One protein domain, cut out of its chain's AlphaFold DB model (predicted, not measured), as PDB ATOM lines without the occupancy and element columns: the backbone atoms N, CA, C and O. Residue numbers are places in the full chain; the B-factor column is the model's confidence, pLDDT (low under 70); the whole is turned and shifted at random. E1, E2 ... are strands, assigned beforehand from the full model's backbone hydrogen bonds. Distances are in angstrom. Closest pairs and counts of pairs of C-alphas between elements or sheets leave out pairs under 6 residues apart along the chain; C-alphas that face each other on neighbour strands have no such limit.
ATOM      1  N   ARG A 266     159.458 138.176 140.583       54.09
ATOM      2  CA  ARG A 266     158.197 138.578 139.948       54.09
ATOM      3  C   ARG A 266     157.957 140.066 140.168       54.09
ATOM      4  O   ARG A 266     157.196 140.464 141.048       54.09
ATOM      5  N   LEU A 267     158.590 140.854 139.306       51.16
ATOM      6  CA  LEU A 267     158.395 142.293 139.178       51.16
ATOM      7  C   LEU A 267     156.920 142.714 139.310       51.16
ATOM      8  O   LEU A 267     156.006 142.014 138.866       51.16
ATOM      9  N   ILE A 268     156.714 143.870 139.942       54.62
ATOM     10  CA  ILE A 268     155.474 144.250 140.620       54.62
ATOM     11  C   ILE A 268     154.286 144.474 139.665       54.62
ATOM     12  O   ILE A 268     153.904 145.613 139.443       54.62
ATOM     13  N   ASP A 269     153.613 143.418 139.183       57.16
ATOM     14  CA  ASP A 269     152.306 143.533 138.498       57.16
ATOM     15  C   ASP A 269     151.264 144.221 139.412       57.16
ATOM     16  O   ASP A 269     150.524 143.570 140.159       57.16
ATOM     17  N   ILE A 270     151.303 145.558 139.409       63.69
ATOM     18  CA  ILE A 270     150.509 146.474 140.208       63.69
ATOM     19  C   ILE A 270     149.445 147.077 139.316       63.69
ATOM     20  O   ILE A 270     149.696 147.909 138.441       63.69
ATOM     21  N   TYR A 271     148.227 146.619 139.561       68.19
ATOM     22  CA  TYR A 271     147.057 147.059 138.833       68.19
ATOM     23  C   TYR A 271     146.634 148.455 139.304       68.19
ATOM     24  O   TYR A 271     146.132 148.597 140.427       68.19
ATOM     25  N   LEU A 272     146.821 149.471 138.452       73.00
ATOM     26  CA  LEU A 272     146.372 150.847 138.701       73.00
ATOM     27  C   LEU A 272     145.066 151.138 137.955       73.00
ATOM     28  O   LEU A 272     144.954 150.849 136.764       73.00
ATOM     29  N   SER A 273     144.091 151.739 138.640       75.00
ATOM     30  CA  SER A 273     142.828 152.198 138.046       75.00
ATOM     31  C   SER A 273     142.282 153.409 138.804       75.00
ATOM     32  O   SER A 273     141.939 153.285 139.985       75.00
ATOM     33  N   ASN A 274     142.142 154.549 138.117       80.81
ATOM     34  CA  ASN A 274     141.864 155.873 138.684       80.81
ATOM     35  C   ASN A 274     142.811 156.230 139.858       80.81
ATOM     36  O   ASN A 274     142.377 156.828 140.840       80.81
ATOM     37  N   SER A 275     144.081 155.818 139.785       86.12
ATOM     38  CA  SER A 275     145.073 155.950 140.868       86.12
ATOM     39  C   SER A 275     146.261 156.821 140.459       86.12
ATOM     40  O   SER A 275     146.567 156.931 139.272       86.12
ATOM     41  N   ASN A 276     146.970 157.393 141.433       89.44
ATOM     42  CA  ASN A 276     148.226 158.114 141.215       89.44
ATOM     43  C   ASN A 276     149.363 157.392 141.947       89.44
ATOM     44  O   ASN A 276     149.288 157.214 143.162       89.44
ATOM     45  N   VAL A 277     150.402 156.969 141.225       90.25
ATOM     46  CA  VAL A 277     151.552 156.268 141.817       90.25
ATOM     47  C   VAL A 277     152.866 156.918 141.412       90.25
ATOM     48  O   VAL A 277     153.088 157.220 140.238       90.25
ATOM     49  N   ILE A 278     153.728 157.123 142.405       91.94
ATOM     50  CA  ILE A 278     155.026 157.785 142.282       91.94
ATOM     51  C   ILE A 278     156.122 156.798 142.701       91.94
ATOM     52  O   ILE A 278     156.039 156.177 143.759       91.94
ATOM     53  N   PHE A 279     157.150 156.665 141.867       91.19
ATOM     54  CA  PHE A 279     158.408 156.003 142.191       91.19
ATOM     55  C   PHE A 279     159.531 157.026 142.030       91.19
ATOM     56  O   PHE A 279     159.805 157.461 140.909       91.19
ATOM     57  N   GLU A 280     160.171 157.402 143.133       92.88
ATOM     58  CA  GLU A 280     161.256 158.380 143.174       92.88
ATOM     59  C   GLU A 280     162.524 157.748 143.773       92.88
ATOM     60  O   GLU A 280     162.492 157.112 144.822       92.88
ATOM     61  N   TYR A 289     163.851 137.259 136.581       55.22
ATOM     62  CA  TYR A 289     162.462 137.421 136.143       55.22
ATOM     63  C   TYR A 289     162.028 136.379 135.084       55.22
ATOM     64  O   TYR A 289     161.841 136.706 133.908       55.22
ATOM     65  N   ASP A 290     161.895 135.110 135.480       44.94
ATOM     66  CA  ASP A 290     161.461 134.014 134.608       44.94
ATOM     67  C   ASP A 290     159.932 133.825 134.639       44.94
ATOM     68  O   ASP A 290     159.346 133.197 135.525       44.94
ATOM     69  N   PHE A 291     159.255 134.406 133.649       49.94
ATOM     70  CA  PHE A 291     157.793 134.458 133.560       49.94
ATOM     71  C   PHE A 291     157.183 133.141 133.033       49.94
ATOM     72  O   PHE A 291     156.556 133.121 131.973       49.94
ATOM     73  N   GLN A 292     157.303 132.038 133.785       39.56
ATOM     74  CA  GLN A 292     156.848 130.687 133.381       39.56
ATOM     75  C   GLN A 292     155.321 130.524 133.155       39.56
ATOM     76  O   GLN A 292     154.832 129.450 132.803       39.56
ATOM     77  N   SER A 293     154.531 131.591 133.304       37.09
ATOM     78  CA  SER A 293     153.096 131.633 133.005       37.09
ATOM     79  C   SER A 293     152.851 131.935 131.512       37.09
ATOM     80  O   SER A 293     152.496 133.054 131.131       37.09
ATOM     81  N   ALA A 294     152.941 130.908 130.657       33.12
ATOM     82  CA  ALA A 294     152.765 130.985 129.192       33.12
ATOM     83  C   ALA A 294     151.349 131.394 128.688       33.12
ATOM     84  O   ALA A 294     151.014 131.204 127.520       33.12
ATOM     85  N   ALA A 295     150.495 131.941 129.560       36.34
ATOM     86  CA  ALA A 295     149.098 132.280 129.287       36.34
ATOM     87  C   ALA A 295     148.782 133.790 129.305       36.34
ATOM     88  O   ALA A 295     147.672 134.172 128.923       36.34
ATOM     89  N   ARG A 296     149.692 134.660 129.778       46.81
ATOM     90  CA  ARG A 296     149.449 136.113 129.900       46.81
ATOM     91  C   ARG A 296     150.710 136.932 129.640       46.81
ATOM     92  O   ARG A 296     151.787 136.585 130.104       46.81
ATOM     93  N   THR A 297     150.550 138.070 128.969       47.88
ATOM     94  CA  THR A 297     151.573 139.121 128.910       47.88
ATOM     95  C   THR A 297     151.647 139.822 130.263       47.88
ATOM     96  O   THR A 297     150.848 140.718 130.527       47.88
ATOM     97  N   GLN A 298     152.568 139.388 131.116       55.34
ATOM     98  CA  GLN A 298     152.868 140.050 132.385       55.34
ATOM     99  C   GLN A 298     153.795 141.258 132.138       55.34
ATOM    100  O   GLN A 298     154.535 141.291 131.148       55.34
ATOM    101  N   PHE A 299     153.693 142.271 132.998       61.94
ATOM    102  CA  PHE A 299     154.446 143.528 132.950       61.94
ATOM    103  C   PHE A 299     154.811 143.936 134.385       61.94
ATOM    104  O   PHE A 299     154.032 143.680 135.300       61.94
ATOM    105  N   LEU A 300     155.949 144.608 134.576       68.50
ATOM    106  CA  LEU A 300     156.382 145.136 135.880       68.50
ATOM    107  C   LEU A 300     155.514 146.296 136.399       68.50
ATOM    108  O   LEU A 300     155.530 146.549 137.589       68.50
ATOM    109  N   ILE A 301     154.728 146.991 135.575       74.62
ATOM    110  CA  ILE A 301     153.638 147.872 136.036       74.62
ATOM    111  C   ILE A 301     152.486 147.776 135.027       74.62
ATOM    112  O   ILE A 301     152.723 147.844 133.816       74.62
ATOM    113  N   GLN A 302     151.236 147.661 135.499       76.12
ATOM    114  CA  GLN A 302     150.041 147.688 134.644       76.12
ATOM    115  C   GLN A 302     149.135 148.883 134.984       76.12
ATOM    116  O   GLN A 302     148.228 148.819 135.817       76.12
ATOM    117  N   VAL A 303     149.359 149.988 134.270       80.25
ATOM    118  CA  VAL A 303     148.593 151.232 134.398       80.25
ATOM    119  C   VAL A 303     147.339 151.172 133.518       80.25
ATOM    120  O   VAL A 303     147.437 150.986 132.302       80.25
ATOM    121  N   GLN A 304     146.149 151.335 134.098       80.81
ATOM    122  CA  GLN A 304     144.879 151.397 133.366       80.81
ATOM    123  C   GLN A 304     143.984 152.545 133.853       80.81
ATOM    124  O   GLN A 304     144.221 153.141 134.904       80.81
ATOM    125  N   LEU A 305     142.913 152.807 133.089       78.75
ATOM    126  CA  LEU A 305     141.743 153.594 133.503       78.75
ATOM    127  C   LEU A 305     142.130 154.939 134.134       78.75
ATOM    128  O   LEU A 305     142.031 155.107 135.344       78.75
ATOM    129  N   PHE A 306     142.612 155.872 133.310       79.75
ATOM    130  CA  PHE A 306     142.927 157.262 133.675       79.75
ATOM    131  C   PHE A 306     143.900 157.441 134.853       79.75
ATOM    132  O   PHE A 306     143.996 158.531 135.414       79.75
ATOM    133  N   SER A 307     144.655 156.398 135.207       85.88
ATOM    134  CA  SER A 307     145.672 156.477 136.253       85.88
ATOM    135  C   SER A 307     146.870 157.317 135.809       85.88
ATOM    136  O   SER A 307     147.145 157.471 134.615       85.88
ATOM    137  N   LYS A 308     147.609 157.827 136.792       87.75
ATOM    138  CA  LYS A 308     148.860 158.562 136.617       87.75
ATOM    139  C   LYS A 308     150.013 157.760 137.222       87.75
ATOM    140  O   LYS A 308     149.931 157.331 138.371       87.75
ATOM    141  N   LEU A 309     151.076 157.570 136.448       89.75
ATOM    142  CA  LEU A 309     152.341 156.991 136.900       89.75
ATOM    143  C   LEU A 309     153.449 158.042 136.777       89.75
ATOM    144  O   LEU A 309     153.549 158.711 135.747       89.75
ATOM    145  N   GLN A 310     154.290 158.170 137.798       91.00
ATOM    146  CA  GLN A 310     155.501 158.989 137.766       91.00
ATOM    147  C   GLN A 310     156.710 158.117 138.115       91.00
ATOM    148  O   GLN A 310     156.727 157.501 139.177       91.00
ATOM    149  N   LEU A 311     157.699 158.071 137.224       89.94
ATOM    150  CA  LEU A 311     158.997 157.430 137.434       89.94
ATOM    151  C   LEU A 311     160.066 158.529 137.447       89.94
ATOM    152  O   LEU A 311     160.179 159.273 136.473       89.94
ATOM    153  N   ILE A 312     160.808 158.668 138.545       89.31
ATOM    154  CA  ILE A 312     161.822 159.710 138.757       89.31
ATOM    155  C   ILE A 312     163.087 159.033 139.288       89.31
ATOM    156  O   ILE A 312     163.037 158.359 140.314       89.31
ATOM    157  N   ASN A 313     164.218 159.186 138.592       88.06
ATOM    158  CA  ASN A 313     165.491 158.518 138.918       88.06
ATOM    159  C   ASN A 313     165.347 156.987 139.072       88.06
ATOM    160  O   ASN A 313     166.012 156.361 139.899       88.06
ATOM    161  N   TYR A 314     164.430 156.398 138.301       84.25
ATOM    162  CA  TYR A 314     164.064 154.988 138.369       84.25
ATOM    163  C   TYR A 314     165.080 154.125 137.613       84.25
ATOM    164  O   TYR A 314     165.424 154.438 136.472       84.25
ATOM    165  N   VAL A 315     165.539 153.027 138.214       83.31
ATOM    166  CA  VAL A 315     166.509 152.104 137.599       83.31
ATOM    167  C   VAL A 315     165.984 150.674 137.640       83.31
ATOM    168  O   VAL A 315     165.587 150.186 138.699       83.31
ATOM    169  N   LEU A 316     166.031 149.993 136.496       79.44
ATOM    170  CA  LEU A 316     165.690 148.580 136.357       79.44
ATOM    171  C   LEU A 316     166.808 147.834 135.628       79.44
ATOM    172  O   LEU A 316     166.967 148.004 134.418       79.44
ATOM    173  N   ASP A 317     167.529 146.993 136.374       73.19
ATOM    174  CA  ASP A 317     168.589 146.117 135.866       73.19
ATOM    175  C   ASP A 317     168.326 144.639 136.250       73.19
ATOM    176  O   ASP A 317     168.526 144.225 137.398       73.19
ATOM    177  N   PRO A 318     167.829 143.816 135.308       62.41
ATOM    178  CA  PRO A 318     167.901 142.361 135.370       62.41
ATOM    179  C   PRO A 318     169.355 141.885 135.236       62.41
ATOM    180  O   PRO A 318     169.926 141.953 134.145       62.41
ATOM    181  N   THR A 319     169.927 141.280 136.284       53.06
ATOM    182  CA  THR A 319     171.281 140.693 136.213       53.06
ATOM    183  C   THR A 319     171.300 139.350 135.476       53.06
ATOM    184  O   THR A 319     171.602 138.295 136.033       53.06
ATOM    185  N   THR A 320     171.013 139.392 134.181       46.94
ATOM    186  CA  THR A 320     171.392 138.357 133.218       46.94
ATOM    187  C   THR A 320     171.898 139.050 131.962       46.94
ATOM    188  O   THR A 320     171.093 139.510 131.154       46.94
ATOM    189  N   SER A 321     173.218 139.100 131.768       40.31
ATOM    190  CA  SER A 321     173.820 139.462 130.482       40.31
ATOM    191  C   SER A 321     173.545 138.336 129.479       40.31
ATOM    192  O   SER A 321     174.282 137.354 129.384       40.31
ATOM    193  N   VAL A 322     172.407 138.431 128.787       40.94
ATOM    194  CA  VAL A 322     171.882 137.326 127.975       40.94
ATOM    195  C   VAL A 322     172.806 137.041 126.792       40.94
ATOM    196  O   VAL A 322     173.055 137.906 125.955       40.94
ATOM    197  N   GLN A 323     173.284 135.798 126.690       36.91
ATOM    198  CA  GLN A 323     173.953 135.332 125.479       36.91
ATOM    199  C   GLN A 323     172.915 135.140 124.365       36.91
ATOM    200  O   GLN A 323     171.903 134.473 124.560       36.91
ATOM    201  N   PHE A 324     173.190 135.700 123.186       45.50
ATOM    202  CA  PHE A 324     172.266 135.828 122.046       45.50
ATOM    203  C   PHE A 324     171.847 134.506 121.352       45.50
ATOM    204  O   PHE A 324     171.379 134.537 120.215       45.50
ATOM    205  N   ASN A 325     172.019 133.350 122.001       35.47
ATOM    206  CA  ASN A 325     171.884 132.021 121.393       35.47
ATOM    207  C   ASN A 325     170.639 131.228 121.838       35.47
ATOM    208  O   ASN A 325     170.346 130.203 121.225       35.47
ATOM    209  N   GLU A 326     169.905 131.666 122.866       38.94
ATOM    210  CA  GLU A 326     168.693 130.965 123.317       38.94
ATOM    211  C   GLU A 326     167.471 131.303 122.436       38.94
ATOM    212  O   GLU A 326     167.149 132.481 122.258       38.94
ATOM    213  N   PRO A 327     166.741 130.307 121.891       38.34
ATOM    214  CA  PRO A 327     165.664 130.542 120.924       38.34
ATOM    215  C   PRO A 327     164.327 130.980 121.553       38.34
ATOM    216  O   PRO A 327     163.338 131.131 120.831       38.34
ATOM    217  N   ILE A 328     164.258 131.160 122.878       46.50
ATOM    218  CA  ILE A 328     163.036 131.518 123.612       46.50
ATOM    219  C   ILE A 328     163.228 132.860 124.330       46.50
ATOM    220  O   ILE A 328     163.852 132.943 125.383       46.50
ATOM    221  N   LEU A 329     162.629 133.914 123.769       51.53
ATOM    222  CA  LEU A 329     162.541 135.241 124.385       51.53
ATOM    223  C   LEU A 329     161.720 135.199 125.686       51.53
ATOM    224  O   LEU A 329     160.512 134.944 125.649       51.53
ATOM    225  N   GLN A 330     162.344 135.528 126.820       56.97
ATOM    226  CA  GLN A 330     161.621 135.745 128.078       56.97
ATOM    227  C   GLN A 330     160.767 137.025 127.982       56.97
ATOM    228  O   GLN A 330     161.152 138.003 127.343       56.97
ATOM    229  N   ASN A 331     159.591 137.055 128.619       61.56
ATOM    230  CA  ASN A 331     158.690 138.222 128.602       61.56
ATOM    231  C   ASN A 331     158.994 139.198 129.763       61.56
ATOM    232  O   ASN A 331     158.149 139.455 130.618       61.56
ATOM    233  N   LYS A 332     160.215 139.738 129.789       66.75
ATOM    234  CA  LYS A 332     160.719 140.723 130.760       66.75
ATOM    235  C   LYS A 332     160.402 142.164 130.315       66.75
ATOM    236  O   LYS A 332     161.261 142.815 129.734       66.75
ATOM    237  N   ARG A 333     159.194 142.679 130.594       71.06
ATOM    238  CA  ARG A 333     158.775 144.063 130.247       71.06
ATOM    239  C   ARG A 333     158.645 144.997 131.453       71.06
ATOM    240  O   ARG A 333     158.061 144.596 132.459       71.06
ATOM    241  N   ALA A 334     159.026 146.270 131.295       72.94
ATOM    242  CA  ALA A 334     158.912 147.284 132.349       72.94
ATOM    243  C   ALA A 334     157.470 147.756 132.609       72.94
ATOM    244  O   ALA A 334     157.008 147.667 133.739       72.94
ATOM    245  N   PHE A 335     156.714 148.237 131.611       75.06
ATOM    246  CA  PHE A 335     155.307 148.597 131.865       75.06
ATOM    247  C   PHE A 335     154.369 148.593 130.657       75.06
ATOM    248  O   PHE A 335     154.761 148.841 129.513       75.06
ATOM    249  N   LEU A 336     153.089 148.361 130.966       80.00
ATOM    250  CA  LEU A 336     151.933 148.633 130.117       80.00
ATOM    251  C   LEU A 336     151.178 149.842 130.671       80.00
ATOM    252  O   LEU A 336     150.846 149.865 131.855       80.00
ATOM    253  N   ALA A 337     150.818 150.795 129.814       80.12
ATOM    254  CA  ALA A 337     149.922 151.887 130.187       80.12
ATOM    255  C   ALA A 337     148.779 152.070 129.180       80.12
ATOM    256  O   ALA A 337     149.008 152.383 128.010       80.12
ATOM    257  N   GLN A 338     147.530 151.922 129.633       80.50
ATOM    258  CA  GLN A 338     146.318 152.002 128.804       80.50
ATOM    259  C   GLN A 338     145.380 153.126 129.266       80.50
ATOM    260  O   GLN A 338     144.985 153.153 130.431       80.50
ATOM    261  N   GLN A 339     144.987 154.028 128.358       81.56
ATOM    262  CA  GLN A 339     144.115 155.182 128.653       81.56
ATOM    263  C   GLN A 339     144.573 155.998 129.879       81.56
ATOM    264  O   GLN A 339     143.753 156.388 130.705       81.56
ATOM    265  N   SER A 340     145.886 156.181 130.034       84.38
ATOM    266  CA  SER A 340     146.529 156.658 131.267       84.38
ATOM    267  C   SER A 340     147.607 157.713 130.982       84.38
ATOM    268  O   SER A 340     148.010 157.910 129.835       84.38
ATOM    269  N   GLN A 341     148.085 158.393 132.027       85.00
ATOM    270  CA  GLN A 341     149.188 159.353 131.944       85.00
ATOM    271  C   GLN A 341     150.460 158.774 132.565       85.00
ATOM    272  O   GLN A 341     150.418 158.195 133.650       85.00
ATOM    273  N   VAL A 342     151.597 158.964 131.899       87.19
ATOM    274  CA  VAL A 342     152.910 158.554 132.411       87.19
ATOM    275  C   VAL A 342     153.893 159.725 132.339       87.19
ATOM    276  O   VAL A 342     153.982 160.420 131.326       87.19
ATOM    277  N   LEU A 343     154.642 159.941 133.415       88.69
ATOM    278  CA  LEU A 343     155.805 160.821 133.463       88.69
ATOM    279  C   LEU A 343     157.046 159.972 133.732       88.69
ATOM    280  O   LEU A 343     157.034 159.141 134.638       88.69
ATOM    281  N   VAL A 344     158.106 160.205 132.965       87.94
ATOM    282  CA  VAL A 344     159.410 159.558 133.128       87.94
ATOM    283  C   VAL A 344     160.474 160.646 133.220       87.94
ATOM    284  O   VAL A 344     160.545 161.491 132.330       87.94
ATOM    285  N   ASN A 345     161.274 160.631 134.286       89.06
ATOM    286  CA  ASN A 345     162.415 161.518 134.497       89.06
ATOM    287  C   ASN A 345     163.651 160.714 134.942       89.06
ATOM    288  O   ASN A 345     163.540 159.862 135.827       89.06
ATOM    289  N   GLY A 346     164.817 160.958 134.341       85.62
ATOM    290  CA  GLY A 346     166.111 160.415 134.790       85.62
ATOM    291  C   GLY A 346     166.169 158.883 134.856       85.62
ATOM    292  O   GLY A 346     166.797 158.327 135.753       85.62
ATOM    293  N   THR A 347     165.440 158.194 133.977       87.25
ATOM    294  CA  THR A 347     165.090 156.773 134.142       87.25
ATOM    295  C   THR A 347     165.907 155.853 133.234       87.25
ATOM    296  O   THR A 347     166.119 156.158 132.057       87.25
ATOM    297  N   ILE A 348     166.325 154.705 133.773       86.69
ATOM    298  CA  ILE A 348     167.154 153.694 133.106       86.69
ATOM    299  C   ILE A 348     166.400 152.360 133.025       86.69
ATOM    300  O   ILE A 348     165.945 151.832 134.042       86.69
ATOM    301  N   PHE A 349     166.314 151.801 131.818       85.62
ATOM    302  CA  PHE A 349     165.786 150.463 131.546       85.62
ATOM    303  C   PHE A 349     166.823 149.639 130.770       85.62
ATOM    304  O   PHE A 349     167.145 149.962 129.618       85.62
ATOM    305  N   GLU A 350     167.332 148.576 131.390       83.50
ATOM    306  CA  GLU A 350     168.396 147.737 130.836       83.50
ATOM    307  C   GLU A 350     167.997 146.246 130.768       83.50
ATOM    308  O   GLU A 350     167.141 145.787 131.522       83.50
ATOM    309  N   ASN A 351     168.586 145.494 129.828       78.06
ATOM    310  CA  ASN A 351     168.470 144.031 129.666       78.06
ATOM    311  C   ASN A 351     167.028 143.463 129.560       78.06
ATOM    312  O   ASN A 351     166.799 142.276 129.824       78.06
ATOM    313  N   LEU A 352     166.036 144.271 129.165       77.38
ATOM    314  CA  LEU A 352     164.636 143.837 129.039       77.38
ATOM    315  C   LEU A 352     164.389 143.037 127.759       77.38
ATOM    316  O   LEU A 352     165.085 143.201 126.758       77.38
ATOM    317  N   GLN A 353     163.375 142.171 127.772       75.62
ATOM    318  CA  GLN A 353     163.078 141.253 126.671       75.62
ATOM    319  C   GLN A 353     161.573 141.098 126.442       75.62
ATOM    320  O   GLN A 353     160.788 141.022 127.387       75.62
ATOM    321  N   SER A 354     161.141 140.977 125.185       73.19
ATOM    322  CA  SER A 354     159.770 140.559 124.894       73.19
ATOM    323  C   SER A 354     159.609 139.756 123.599       73.19
ATOM    324  O   SER A 354     160.084 140.188 122.549       73.19
ATOM    325  N   PRO A 355     158.833 138.652 123.618       68.50
ATOM    326  CA  PRO A 355     158.404 137.951 122.407       68.50
ATOM    327  C   PRO A 355     157.325 138.699 121.592       68.50
ATOM    328  O   PRO A 355     156.883 138.178 120.570       68.50
ATOM    329  N   PHE A 356     156.893 139.901 122.005       72.44
ATOM    330  CA  PHE A 356     155.998 140.761 121.212       72.44
ATOM    331  C   PHE A 356     156.429 142.250 121.271       72.44
ATOM    332  O   PHE A 356     157.559 142.576 121.626       72.44
ATOM    333  N   GLU A 357     155.526 143.165 120.903       71.00
ATOM    334  CA  GLU A 357     155.685 144.634 120.940       71.00
ATOM    335  C   GLU A 357     156.133 145.177 122.313       71.00
ATOM    336  O   GLU A 357     155.621 144.732 123.345       71.00
ATOM    337  N   GLY A 358     157.008 146.188 122.330       65.38
ATOM    338  CA  GLY A 358     157.406 146.920 123.534       65.38
ATOM    339  C   GLY A 358     158.342 146.123 124.441       65.38
ATOM    340  O   GLY A 358     157.887 145.562 125.437       65.38
ATOM    341  N   GLY A 359     159.639 146.091 124.107       61.66
ATOM    342  CA  GLY A 359     160.675 145.413 124.908       61.66
ATOM    343  C   GLY A 359     160.756 145.942 126.340       61.66
ATOM    344  O   GLY A 359     160.603 145.183 127.288       61.66
ATOM    345  N   GLY A 360     160.894 147.263 126.493       67.75
ATOM    346  CA  GLY A 360     160.731 147.928 127.789       67.75
ATOM    347  C   GLY A 360     159.303 148.414 128.040       67.75
ATOM    348  O   GLY A 360     158.660 148.026 129.014       67.75
ATOM    349  N   MET A 361     158.799 149.272 127.152       78.12
ATOM    350  CA  MET A 361     157.599 150.081 127.385       78.12
ATOM    351  C   MET A 361     156.538 149.870 126.306       78.12
ATOM    352  O   MET A 361     156.857 149.811 125.114       78.12
ATOM    353  N   LYS A 362     155.267 149.831 126.723       79.50
ATOM    354  CA  LYS A 362     154.118 149.811 125.814       79.50
ATOM    355  C   LYS A 362     152.983 150.727 126.276       79.50
ATOM    356  O   LYS A 362     152.410 150.546 127.351       79.50
ATOM    357  N   LEU A 363     152.604 151.671 125.418       77.12
ATOM    358  CA  LEU A 363     151.483 152.591 125.616       77.12
ATOM    359  C   LEU A 363     150.329 152.240 124.660       77.12
ATOM    360  O   LEU A 363     150.565 151.859 123.519       77.12
ATOM    361  N   ILE A 364     149.078 152.361 125.122       77.38
ATOM    362  CA  ILE A 364     147.857 152.225 124.305       77.38
ATOM    363  C   ILE A 364     146.890 153.354 124.674       77.38
ATOM    364  O   ILE A 364     146.340 153.353 125.777       77.38
ATOM    365  N   ASN A 365     146.642 154.295 123.757       76.25
ATOM    366  CA  ASN A 365     145.812 155.489 123.999       76.25
ATOM    367  C   ASN A 365     146.222 156.253 125.277       76.25
ATOM    368  O   ASN A 365     145.369 156.755 126.005       76.25
ATOM    369  N   SER A 366     147.522 156.261 125.573       77.81
ATOM    370  CA  SER A 366     148.116 156.828 126.784       77.81
ATOM    371  C   SER A 366     149.156 157.871 126.412       77.81
ATOM    372  O   SER A 366     149.896 157.693 125.441       77.81
ATOM    373  N   ASN A 367     149.233 158.915 127.229       79.88
ATOM    374  CA  ASN A 367     150.095 160.064 127.006       79.88
ATOM    375  C   ASN A 367     151.331 159.950 127.895       79.88
ATOM    376  O   ASN A 367     151.198 159.794 129.112       79.88
ATOM    377  N   ILE A 368     152.521 160.069 127.302       82.81
ATOM    378  CA  ILE A 368     153.784 160.053 128.044       82.81
ATOM    379  C   ILE A 368     154.573 161.357 127.878       82.81
ATOM    380  O   ILE A 368     154.713 161.890 126.775       82.81
ATOM    381  N   SER A 369     155.099 161.866 128.990       83.88
ATOM    382  CA  SER A 369     156.114 162.927 129.013       83.88
ATOM    383  C   SER A 369     157.438 162.323 129.471       83.88
ATOM    384  O   SER A 369     157.463 161.627 130.485       83.88
ATOM    385  N   ILE A 370     158.512 162.573 128.722       81.62
ATOM    386  CA  ILE A 370     159.832 161.975 128.955       81.62
ATOM    387  C   ILE A 370     160.884 163.077 129.064       81.62
ATOM    388  O   ILE A 370     161.063 163.867 128.136       81.62
ATOM    389  N   ASP A 371     161.598 163.076 130.180       82.38
ATOM    390  CA  ASP A 371     162.777 163.883 130.482       82.38
ATOM    391  C   ASP A 371     163.919 162.897 130.811       82.38
ATOM    392  O   ASP A 371     163.732 161.994 131.619       82.38
ATOM    393  N   ASN A 372     165.065 162.981 130.130       83.69
ATOM    394  CA  ASN A 372     166.252 162.130 130.345       83.69
ATOM    395  C   ASN A 372     165.976 160.609 130.505       83.69
ATOM    396  O   ASN A 372     165.935 160.092 131.624       83.69
ATOM    397  N   ILE A 373     165.836 159.866 129.396       86.19
ATOM    398  CA  ILE A 373     165.660 158.392 129.417       86.19
ATOM    399  C   ILE A 373     166.852 157.651 128.801       86.19
ATOM    400  O   ILE A 373     167.413 158.075 127.786       86.19
ATOM    401  N   THR A 374     167.206 156.511 129.400       86.12
ATOM    402  CA  THR A 374     168.249 155.599 128.916       86.12
ATOM    403  C   THR A 374     167.699 154.180 128.709       86.12
ATOM    404  O   THR A 374     167.219 153.562 129.658       86.12
ATOM    405  N   LEU A 375     167.773 153.660 127.475       85.75
ATOM    406  CA  LEU A 375     167.423 152.281 127.096       85.75
ATOM    407  C   LEU A 375     168.678 151.516 126.639       85.75
ATOM    408  O   LEU A 375     169.258 151.852 125.602       85.75
ATOM    409  N   LEU A 376     169.070 150.471 127.371       85.31
ATOM    410  CA  LEU A 376     170.286 149.685 127.114       85.31
ATOM    411  C   LEU A 376     169.969 148.201 126.873       85.31
ATOM    412  O   LEU A 376     169.247 147.582 127.648       85.31
ATOM    413  N   ASN A 377     170.536 147.611 125.818       84.25
ATOM    414  CA  ASN A 377     170.510 146.162 125.545       84.25
ATOM    415  C   ASN A 377     169.099 145.516 125.459       84.25
ATOM    416  O   ASN A 377     168.972 144.299 125.605       84.25
ATOM    417  N   ASN A 378     168.023 146.287 125.248       84.19
ATOM    418  CA  ASN A 378     166.654 145.756 125.304       84.19
ATOM    419  C   ASN A 378     166.250 145.053 123.996       84.19
ATOM    420  O   ASN A 378     166.510 145.564 122.908       84.19
ATOM    421  N   MET A 379     165.546 143.923 124.089       81.50
ATOM    422  CA  MET A 379     165.153 143.079 122.954       81.50
ATOM    423  C   MET A 379     163.626 142.941 122.821       81.50
ATOM    424  O   MET A 379     162.916 142.803 123.817       81.50
ATOM    425  N   ALA A 380     163.087 142.963 121.600       82.50
ATOM    426  CA  ALA A 380     161.640 142.913 121.365       82.50
ATOM    427  C   ALA A 380     161.249 142.344 119.990       82.50
ATOM    428  O   ALA A 380     162.093 142.179 119.111       82.50
ATOM    429  N   GLN A 381     159.947 142.139 119.745       76.50
ATOM    430  CA  GLN A 381     159.446 141.993 118.368       76.50
ATOM    431  C   GLN A 381     159.395 143.350 117.643       76.50
ATOM    432  O   GLN A 381     159.836 143.482 116.503       76.50
ATOM    433  N   TYR A 382     158.903 144.366 118.350       77.38
ATOM    434  CA  TYR A 382     158.877 145.773 117.953       77.38
ATOM    435  C   TYR A 382     159.369 146.587 119.150       77.38
ATOM    436  O   TYR A 382     159.053 146.201 120.280       77.38
ATOM    437  N   GLY A 383     160.114 147.676 118.939       67.19
ATOM    438  CA  GLY A 383     160.688 148.479 120.030       67.19
ATOM    439  C   GLY A 383     159.665 149.143 120.958       67.19
ATOM    440  O   GLY A 383     158.483 148.793 120.986       67.19
ATOM    441  N   ALA A 384     160.117 150.107 121.764       65.31
ATOM    442  CA  ALA A 384     159.234 150.798 122.703       65.31
ATOM    443  C   ALA A 384     158.075 151.481 121.945       65.31
ATOM    444  O   ALA A 384     158.330 152.298 121.060       65.31
ATOM    445  N   GLN A 385     156.824 151.112 122.261       65.06
ATOM    446  CA  GLN A 385     155.639 151.540 121.501       65.06
ATOM    447  C   GLN A 385     154.968 152.762 122.137       65.06
ATOM    448  O   GLN A 385     154.547 152.707 123.298       65.06
ATOM    449  N   TYR A 386     154.791 153.825 121.346       63.38
ATOM    450  CA  TYR A 386     154.238 155.108 121.790       63.38
ATOM    451  C   TYR A 386     152.995 155.540 120.994       63.38
ATOM    452  O   TYR A 386     153.030 155.566 119.763       63.38
ATOM    453  N   CYS A 387     151.925 155.944 121.699       52.78
ATOM    454  CA  CYS A 387     150.701 156.499 121.095       52.78
ATOM    455  C   CYS A 387     150.702 158.034 121.034       52.78
ATOM    456  O   CYS A 387     150.564 158.585 119.955       52.78
ATOM    457  N   GLU A 388     150.879 158.732 122.159       56.22
ATOM    458  CA  GLU A 388     151.150 160.177 122.189       56.22
ATOM    459  C   GLU A 388     152.316 160.441 123.146       56.22
ATOM    460  O   GLU A 388     152.284 160.015 124.304       56.22
ATOM    461  N   TYR A 389     153.351 161.138 122.673       66.25
ATOM    462  CA  TYR A 389     154.582 161.339 123.433       66.25
ATOM    463  C   TYR A 389     155.193 162.728 123.237       66.25
ATOM    464  O   TYR A 389     155.074 163.352 122.179       66.25
ATOM    465  N   ARG A 390     155.855 163.221 124.288       60.41
ATOM    466  CA  ARG A 390     156.639 164.462 124.272       60.41
ATOM    467  C   ARG A 390     157.991 164.231 124.936       60.41
ATOM    468  O   ARG A 390     158.040 163.716 126.052       60.41
ATOM    469  N   PHE A 391     159.057 164.642 124.255       66.06
ATOM    470  CA  PHE A 391     160.417 164.634 124.785       66.06
ATOM    471  C   PHE A 391     160.789 166.028 125.301       66.06
ATOM    472  O   PHE A 391     160.446 167.038 124.684       66.06
ATOM    473  N   TYR A 392     161.482 166.070 126.435       61.25
ATOM    474  CA  TYR A 392     161.880 167.292 127.132       61.25
ATOM    475  C   TYR A 392     163.299 167.201 127.740       61.25
ATOM    476  O   TYR A 392     163.571 167.896 128.714       61.25
ATOM    477  N   GLY A 393     164.194 166.384 127.171       68.44
ATOM    478  CA  GLY A 393     165.571 166.198 127.651       68.44
ATOM    479  C   GLY A 393     166.393 165.237 126.779       68.44
ATOM    480  O   GLY A 393     165.977 164.901 125.666       68.44
ATOM    481  N   ASP A 394     167.545 164.789 127.289       77.06
ATOM    482  CA  ASP A 394     168.484 163.915 126.568       77.06
ATOM    483  C   ASP A 394     167.891 162.494 126.362       77.06
ATOM    484  O   ASP A 394     167.181 161.954 127.214       77.06
ATOM    485  N   LEU A 395     168.192 161.857 125.225       82.81
ATOM    486  CA  LEU A 395     167.756 160.493 124.885       82.81
ATOM    487  C   LEU A 395     168.970 159.599 124.616       82.81
ATOM    488  O   LEU A 395     169.767 159.902 123.727       82.81
ATOM    489  N   ASN A 396     169.091 158.477 125.327       85.44
ATOM    490  CA  ASN A 396     170.189 157.525 125.152       85.44
ATOM    491  C   ASN A 396     169.659 156.106 124.903       85.44
ATOM    492  O   ASN A 396     169.052 155.496 125.775       85.44
ATOM    493  N   PHE A 397     169.869 155.576 123.705       86.19
ATOM    494  CA  PHE A 397     169.381 154.269 123.272       86.19
ATOM    495  C   PHE A 397     170.569 153.498 122.687       86.19
ATOM    496  O   PHE A 397     171.035 153.842 121.593       86.19
ATOM    497  N   THR A 398     171.068 152.466 123.375       86.62
ATOM    498  CA  THR A 398     172.191 151.659 122.865       86.62
ATOM    499  C   THR A 398     171.935 150.150 122.888       86.62
ATOM    500  O   THR A 398     171.269 149.626 123.780       86.62
ATOM    501  N   ASN A 399     172.468 149.455 121.877       86.88
ATOM    502  CA  ASN A 399     172.393 147.999 121.690       86.88
ATOM    503  C   ASN A 399     170.960 147.401 121.692       86.88
ATOM    504  O   ASN A 399     170.800 146.206 121.933       86.88
ATOM    505  N   ASN A 400     169.908 148.194 121.453       86.94
ATOM    506  CA  ASN A 400     168.526 147.698 121.471       86.94
ATOM    507  C   ASN A 400     168.185 146.960 120.159       86.94
ATOM    508  O   ASN A 400     168.617 147.367 119.081       86.94
ATOM    509  N   PHE A 401     167.411 145.877 120.236       85.00
ATOM    510  CA  PHE A 401     167.170 144.952 119.124       85.00
ATOM    511  C   PHE A 401     165.674 144.653 118.940       85.00
ATOM    512  O   PHE A 401     165.024 144.138 119.850       85.00
ATOM    513  N   ALA A 402     165.129 144.885 117.743       84.38
ATOM    514  CA  ALA A 402     163.773 144.470 117.373       84.38
ATOM    515  C   ALA A 402     163.793 143.430 116.240       84.38
ATOM    516  O   ALA A 402     164.478 143.619 115.236       84.38
ATOM    517  N   THR A 403     163.018 142.343 116.359       80.81
ATOM    518  CA  THR A 403     162.963 141.291 115.320       80.81
ATOM    519  C   THR A 403     162.175 141.693 114.069       80.81
ATOM    520  O   THR A 403     162.324 141.036 113.040       80.81
ATOM    521  N   VAL A 404     161.352 142.750 114.129       78.56
ATOM    522  CA  VAL A 404     160.565 143.261 112.991       78.56
ATOM    523  C   VAL A 404     160.915 144.715 112.678       78.56
ATOM    524  O   VAL A 404     161.542 144.973 111.651       78.56
ATOM    525  N   MET A 405     160.525 145.670 113.533       80.19
ATOM    526  CA  MET A 405     160.761 147.094 113.258       80.19
ATOM    527  C   MET A 405     160.889 147.987 114.499       80.19
ATOM    528  O   MET A 405     160.369 147.667 115.570       80.19
ATOM    529  N   GLY A 406     161.563 149.127 114.322       79.06
ATOM    530  CA  GLY A 406     161.700 150.179 115.332       79.06
ATOM    531  C   GLY A 406     162.696 149.810 116.423       79.06
ATOM    532  O   GLY A 406     162.297 149.596 117.561       79.06
ATOM    533  N   GLY A 407     163.984 149.695 116.081       74.56
ATOM    534  CA  GLY A 407     165.011 149.102 116.958       74.56
ATOM    535  C   GLY A 407     165.172 149.780 118.326       74.56
ATOM    536  O   GLY A 407     165.455 149.101 119.309       74.56
ATOM    537  N   GLY A 408     164.922 151.091 118.418       75.94
ATOM    538  CA  GLY A 408     164.707 151.786 119.694       75.94
ATOM    539  C   GLY A 408     163.235 152.137 119.939       75.94
ATOM    540  O   GLY A 408     162.678 151.843 121.000       75.94
ATOM    541  N   ILE A 409     162.605 152.781 118.955       78.69
ATOM    542  CA  ILE A 409     161.273 153.387 119.044       78.69
ATOM    543  C   ILE A 409     160.372 152.841 117.934       78.69
ATOM    544  O   ILE A 409     160.752 152.805 116.763       78.69
ATOM    545  N   TYR A 410     159.139 152.505 118.297       78.88
ATOM    546  CA  TYR A 410     158.060 152.184 117.373       78.88
ATOM    547  C   TYR A 410     156.844 153.085 117.653       78.88
ATOM    548  O   TYR A 410     156.492 153.339 118.809       78.88
ATOM    549  N   THR A 411     156.187 153.598 116.612       74.94
ATOM    550  CA  THR A 411     154.945 154.376 116.757       74.94
ATOM    551  C   THR A 411     154.008 154.172 115.574       74.94
ATOM    552  O   THR A 411     154.448 153.867 114.469       74.94
ATOM    553  N   ASP A 412     152.707 154.347 115.800       69.88
ATOM    554  CA  ASP A 412     151.699 154.084 114.777       69.88
ATOM    555  C   ASP A 412     151.626 155.237 113.750       69.88
ATOM    556  O   ASP A 412     151.817 155.012 112.556       69.88
ATOM    557  N   LEU A 413     151.334 156.467 114.212       63.28
ATOM    558  CA  LEU A 413     151.063 157.655 113.372       63.28
ATOM    559  C   LEU A 413     151.425 159.014 114.017       63.28
ATOM    560  O   LEU A 413     151.238 160.054 113.385       63.28
ATOM    561  N   TYR A 414     151.886 159.041 115.271       59.38
ATOM    562  CA  TYR A 414     152.098 160.278 116.030       59.38
ATOM    563  C   TYR A 414     153.586 160.516 116.271       59.38
ATOM    564  O   TYR A 414     154.311 159.600 116.635       59.38
ATOM    565  N   PHE A 415     154.031 161.761 116.117       62.41
ATOM    566  CA  PHE A 415     155.442 162.144 116.220       62.41
ATOM    567  C   PHE A 415     155.660 163.133 117.369       62.41
ATOM    568  O   PHE A 415     154.713 163.827 117.757       62.41
ATOM    569  N   PRO A 416     156.874 163.196 117.957       59.81
ATOM    570  CA  PRO A 416     157.113 163.983 119.160       59.81
ATOM    571  C   PRO A 416     156.881 165.464 118.864       59.81
ATOM    572  O   PRO A 416     157.545 166.059 118.019       59.81
ATOM    573  N   ILE A 417     155.910 166.052 119.565       50.69
ATOM    574  CA  ILE A 417     155.308 167.335 119.163       50.69
ATOM    575  C   ILE A 417     156.312 168.501 119.263       50.69
ATOM    576  O   ILE A 417     156.216 169.457 118.497       50.69
ATOM    577  N   TYR A 418     157.294 168.409 120.168       53.88
ATOM    578  CA  TYR A 418     158.418 169.340 120.286       53.88
ATOM    579  C   TYR A 418     159.688 168.622 120.767       53.88
ATOM    580  O   TYR A 418     159.610 167.614 121.467       53.88
ATOM    581  N   MET A 419     160.840 169.199 120.418       55.69
ATOM    582  CA  MET A 419     162.178 168.955 120.976       55.69
ATOM    583  C   MET A 419     162.843 170.330 121.156       55.69
ATOM    584  O   MET A 419     162.537 171.251 120.389       55.69
ATOM    585  N   ARG A 420     163.703 170.526 122.162       58.47
ATOM    586  CA  ARG A 420     164.368 171.819 122.397       58.47
ATOM    587  C   ARG A 420     165.705 171.872 121.655       58.47
ATOM    588  O   ARG A 420     166.379 170.868 121.447       58.47
ATOM    589  N   SER A 421     166.110 173.079 121.259       48.88
ATOM    590  CA  SER A 421     167.410 173.300 120.616       48.88
ATOM    591  C   SER A 421     168.532 173.210 121.657       48.88
ATOM    592  O   SER A 421     168.870 174.205 122.298       48.88
ATOM    593  N   GLY A 422     169.060 172.001 121.856       60.22
ATOM    594  CA  GLY A 422     170.112 171.698 122.832       60.22
ATOM    595  C   GLY A 422     170.102 170.252 123.338       60.22
ATOM    596  O   GLY A 422     171.156 169.771 123.754       60.22
ATOM    597  N   ASP A 423     168.954 169.571 123.264       71.38
ATOM    598  CA  ASP A 423     168.766 168.190 123.730       71.38
ATOM    599  C   ASP A 423     169.681 167.219 122.953       71.38
ATOM    600  O   ASP A 423     169.738 167.255 121.717       71.38
ATOM    601  N   LYS A 424     170.407 166.334 123.648       70.88
ATOM    602  CA  LYS A 424     171.286 165.338 123.016       70.88
ATOM    603  C   LYS A 424     170.537 164.052 122.716       70.88
ATOM    604  O   LYS A 424     169.779 163.545 123.537       70.88
ATOM    605  N   GLN A 425     170.840 163.463 121.565       74.69
ATOM    606  CA  GLN A 425     170.318 162.160 121.172       74.69
ATOM    607  C   GLN A 425     171.479 161.226 120.834       74.69
ATOM    608  O   GLN A 425     172.313 161.536 119.983       74.69
ATOM    609  N   VAL A 426     171.538 160.092 121.528       79.56
ATOM    610  CA  VAL A 426     172.566 159.063 121.383       79.56
ATOM    611  C   VAL A 426     171.878 157.771 120.962       79.56
ATOM    612  O   VAL A 426     171.149 157.162 121.738       79.56
ATOM    613  N   PHE A 427     172.113 157.359 119.717       82.19
ATOM    614  CA  PHE A 427     171.614 156.108 119.151       82.19
ATOM    615  C   PHE A 427     172.808 155.283 118.662       82.19
ATOM    616  O   PHE A 427     173.444 155.649 117.674       82.19
ATOM    617  N   VAL A 428     173.146 154.195 119.361       83.94
ATOM    618  CA  VAL A 428     174.364 153.401 119.101       83.94
ATOM    619  C   VAL A 428     174.020 151.919 119.002       83.94
ATOM    620  O   VAL A 428     173.395 151.374 119.900       83.94
ATOM    621  N   ASN A 429     174.437 151.251 117.923       85.19
ATOM    622  CA  ASN A 429     174.264 149.804 117.704       85.19
ATOM    623  C   ASN A 429     172.820 149.263 117.817       85.19
ATOM    624  O   ASN A 429     172.637 148.060 117.991       85.19
ATOM    625  N   ASN A 430     171.790 150.110 117.725       85.81
ATOM    626  CA  ASN A 430     170.407 149.631 117.706       85.81
ATOM    627  C   ASN A 430     170.106 148.948 116.358       85.81
ATOM    628  O   ASN A 430     170.548 149.431 115.310       85.81
ATOM    629  N   TYR A 431     169.357 147.846 116.376       85.44
ATOM    630  CA  TYR A 431     169.071 147.022 115.200       85.44
ATOM    631  C   TYR A 431     167.577 146.727 115.046       85.44
ATOM    632  O   TYR A 431     166.894 146.356 116.000       85.44
ATOM    633  N   ALA A 432     167.095 146.818 113.808       83.75
ATOM    634  CA  ALA A 432     165.852 146.201 113.357       83.75
ATOM    635  C   ALA A 432     165.917 145.968 111.835       83.75
ATOM    636  O   ALA A 432     166.545 146.778 111.146       83.75
ATOM    637  N   PRO A 433     165.241 144.941 111.282       80.75
ATOM    638  CA  PRO A 433     165.098 144.765 109.832       80.75
ATOM    639  C   PRO A 433     164.469 145.968 109.113       80.75
ATOM    640  O   PRO A 433     164.791 146.225 107.951       80.75
ATOM    641  N   TYR A 434     163.608 146.719 109.809       78.81
ATOM    642  CA  TYR A 434     163.048 147.986 109.346       78.81
ATOM    643  C   TYR A 434     163.133 149.071 110.437       78.81
ATOM    644  O   TYR A 434     162.719 148.863 111.575       78.81
ATOM    645  N   GLY A 435     163.701 150.234 110.100       76.12
ATOM    646  CA  GLY A 435     163.888 151.372 111.014       76.12
ATOM    647  C   GLY A 435     164.692 151.039 112.286       76.12
ATOM    648  O   GLY A 435     164.110 150.882 113.361       76.12
ATOM    649  N   PRO A 436     166.038 150.963 112.219       76.94
ATOM    650  CA  PRO A 436     166.880 150.579 113.363       76.94
ATOM    651  C   PRO A 436     166.830 151.533 114.569       76.94
ATOM    652  O   PRO A 436     167.241 151.157 115.663       76.94
ATOM    653  N   ILE A 437     166.340 152.764 114.385       75.94
ATOM    654  CA  ILE A 437     166.227 153.787 115.437       75.94
ATOM    655  C   ILE A 437     164.752 154.067 115.740       75.94
ATOM    656  O   ILE A 437     164.287 153.763 116.837       75.94
ATOM    657  N   ILE A 438     164.016 154.584 114.752       78.75
ATOM    658  CA  ILE A 438     162.560 154.769 114.771       78.75
ATOM    659  C   ILE A 438     161.978 154.026 113.560       78.75
ATOM    660  O   ILE A 438     162.591 154.044 112.491       78.75
ATOM    661  N   ALA A 439     160.801 153.418 113.719       76.19
ATOM    662  CA  ALA A 439     159.948 152.966 112.619       76.19
ATOM    663  C   ALA A 439     158.475 153.306 112.891       76.19
ATOM    664  O   ALA A 439     158.046 153.363 114.049       76.19
ATOM    665  N   SER A 440     157.698 153.470 111.823       77.06
ATOM    666  CA  SER A 440     156.240 153.602 111.862       77.06
ATOM    667  C   SER A 440     155.570 152.867 110.693       77.06
ATOM    668  O   SER A 440     156.247 152.249 109.871       77.06
ATOM    669  N   TYR A 441     154.234 152.862 110.624       72.56
ATOM    670  CA  TYR A 441     153.536 152.226 109.502       72.56
ATOM    671  C   TYR A 441     153.793 152.969 108.174       72.56
ATOM    672  O   TYR A 441     153.815 154.202 108.166       72.56
TER     673      TYR A 441
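This is residues 266 to 280 and 289 to 441 of the 1240 residues of an uncharacterized protein of Oxytricha trifallax (UniProt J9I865). The chain is wound in stacked turns, a short solenoid of parallel strands. E1, E3, E5 and E7 make one wall, the first parts of E6 and E8 with E2, E4 and E10 a second, and the later parts of E6 and E8 with E11 and E13 a third; E9 and E12, both bent, pair beyond E7. The printed 168 residues hold no named helix and thirteen named strands, E1 to E13 in order along the chain, with parallel neighbours in each sheet; the class is all strand, though under half of the residues, 76, are in named strands. The whole is compact, with a radius of gyration of the C-alphas of 14.8 A and spans of 40 by 35 by 29 A.

E1 (residues 270 to 273), E3 (302 to 304), E5 (335 to 338) and E7 (361 to 364) form a parallel sheet in that order; N 304 and O 272 are 3.0 A apart, N 303 and O 336 2.8 A, and N 337 and O 362 2.9 A, within hydrogen-bond range. A branched parallel sheet holds E2 (276 to 280), E4 (308 to 312), E6 (341 to 350), E8 (367 to 376), E10 (388 to 391), E11 (395 to 398) and E13 (425 to 428). These two sheets form a sandwich, two sheets face to face, the facing parts 10.2 A centre to centre. E6 bends by 90 degrees at residue 346 and E8 by 88 degrees at residue 371. E6 is on one side of E8; E10, beside residues 367 to 370, and E11, beside 372 to 376, are on the other. Pairs within hydrogen-bond range include N 279 and O 310, 2.8 A, N 345 and O 311, 2.8 A, N 344 and O 369, 2.9 A, N 370 and O 390, 2.9 A, N 375 and O 396, 2.8 A, and N 397 and O 426, 2.8 A. E9 (379 to 386) and E12 (401 to 411) are parallel neighbours, with N 380 and O 401 2.9 A apart, within hydrogen-bond range. The closest C-alphas of E7 and E9, Lys 362 and Gln 385, are 4.9 A apart.

E1 begins at C-alpha 270 (150.509, 146.474, 140.208). E6 measures 22.5 A, E8 22.7 A, E9 16.3 A and E12 15.6 A from first to last C-alpha. E13 ends at C-alpha 428 (174.364, 153.401, 119.101).

The two farthest C-alphas, of Ser 293 and Ser 421, are 45.8 A apart. Residues 281 to 288 are not printed; C-alphas 280 and 289 are 22.1 A apart. The links E4 to E5 and E12 to E13 are long. Mean pLDDT of the printed part is 72.1, with 59 residues under 70, among them 318 to 332.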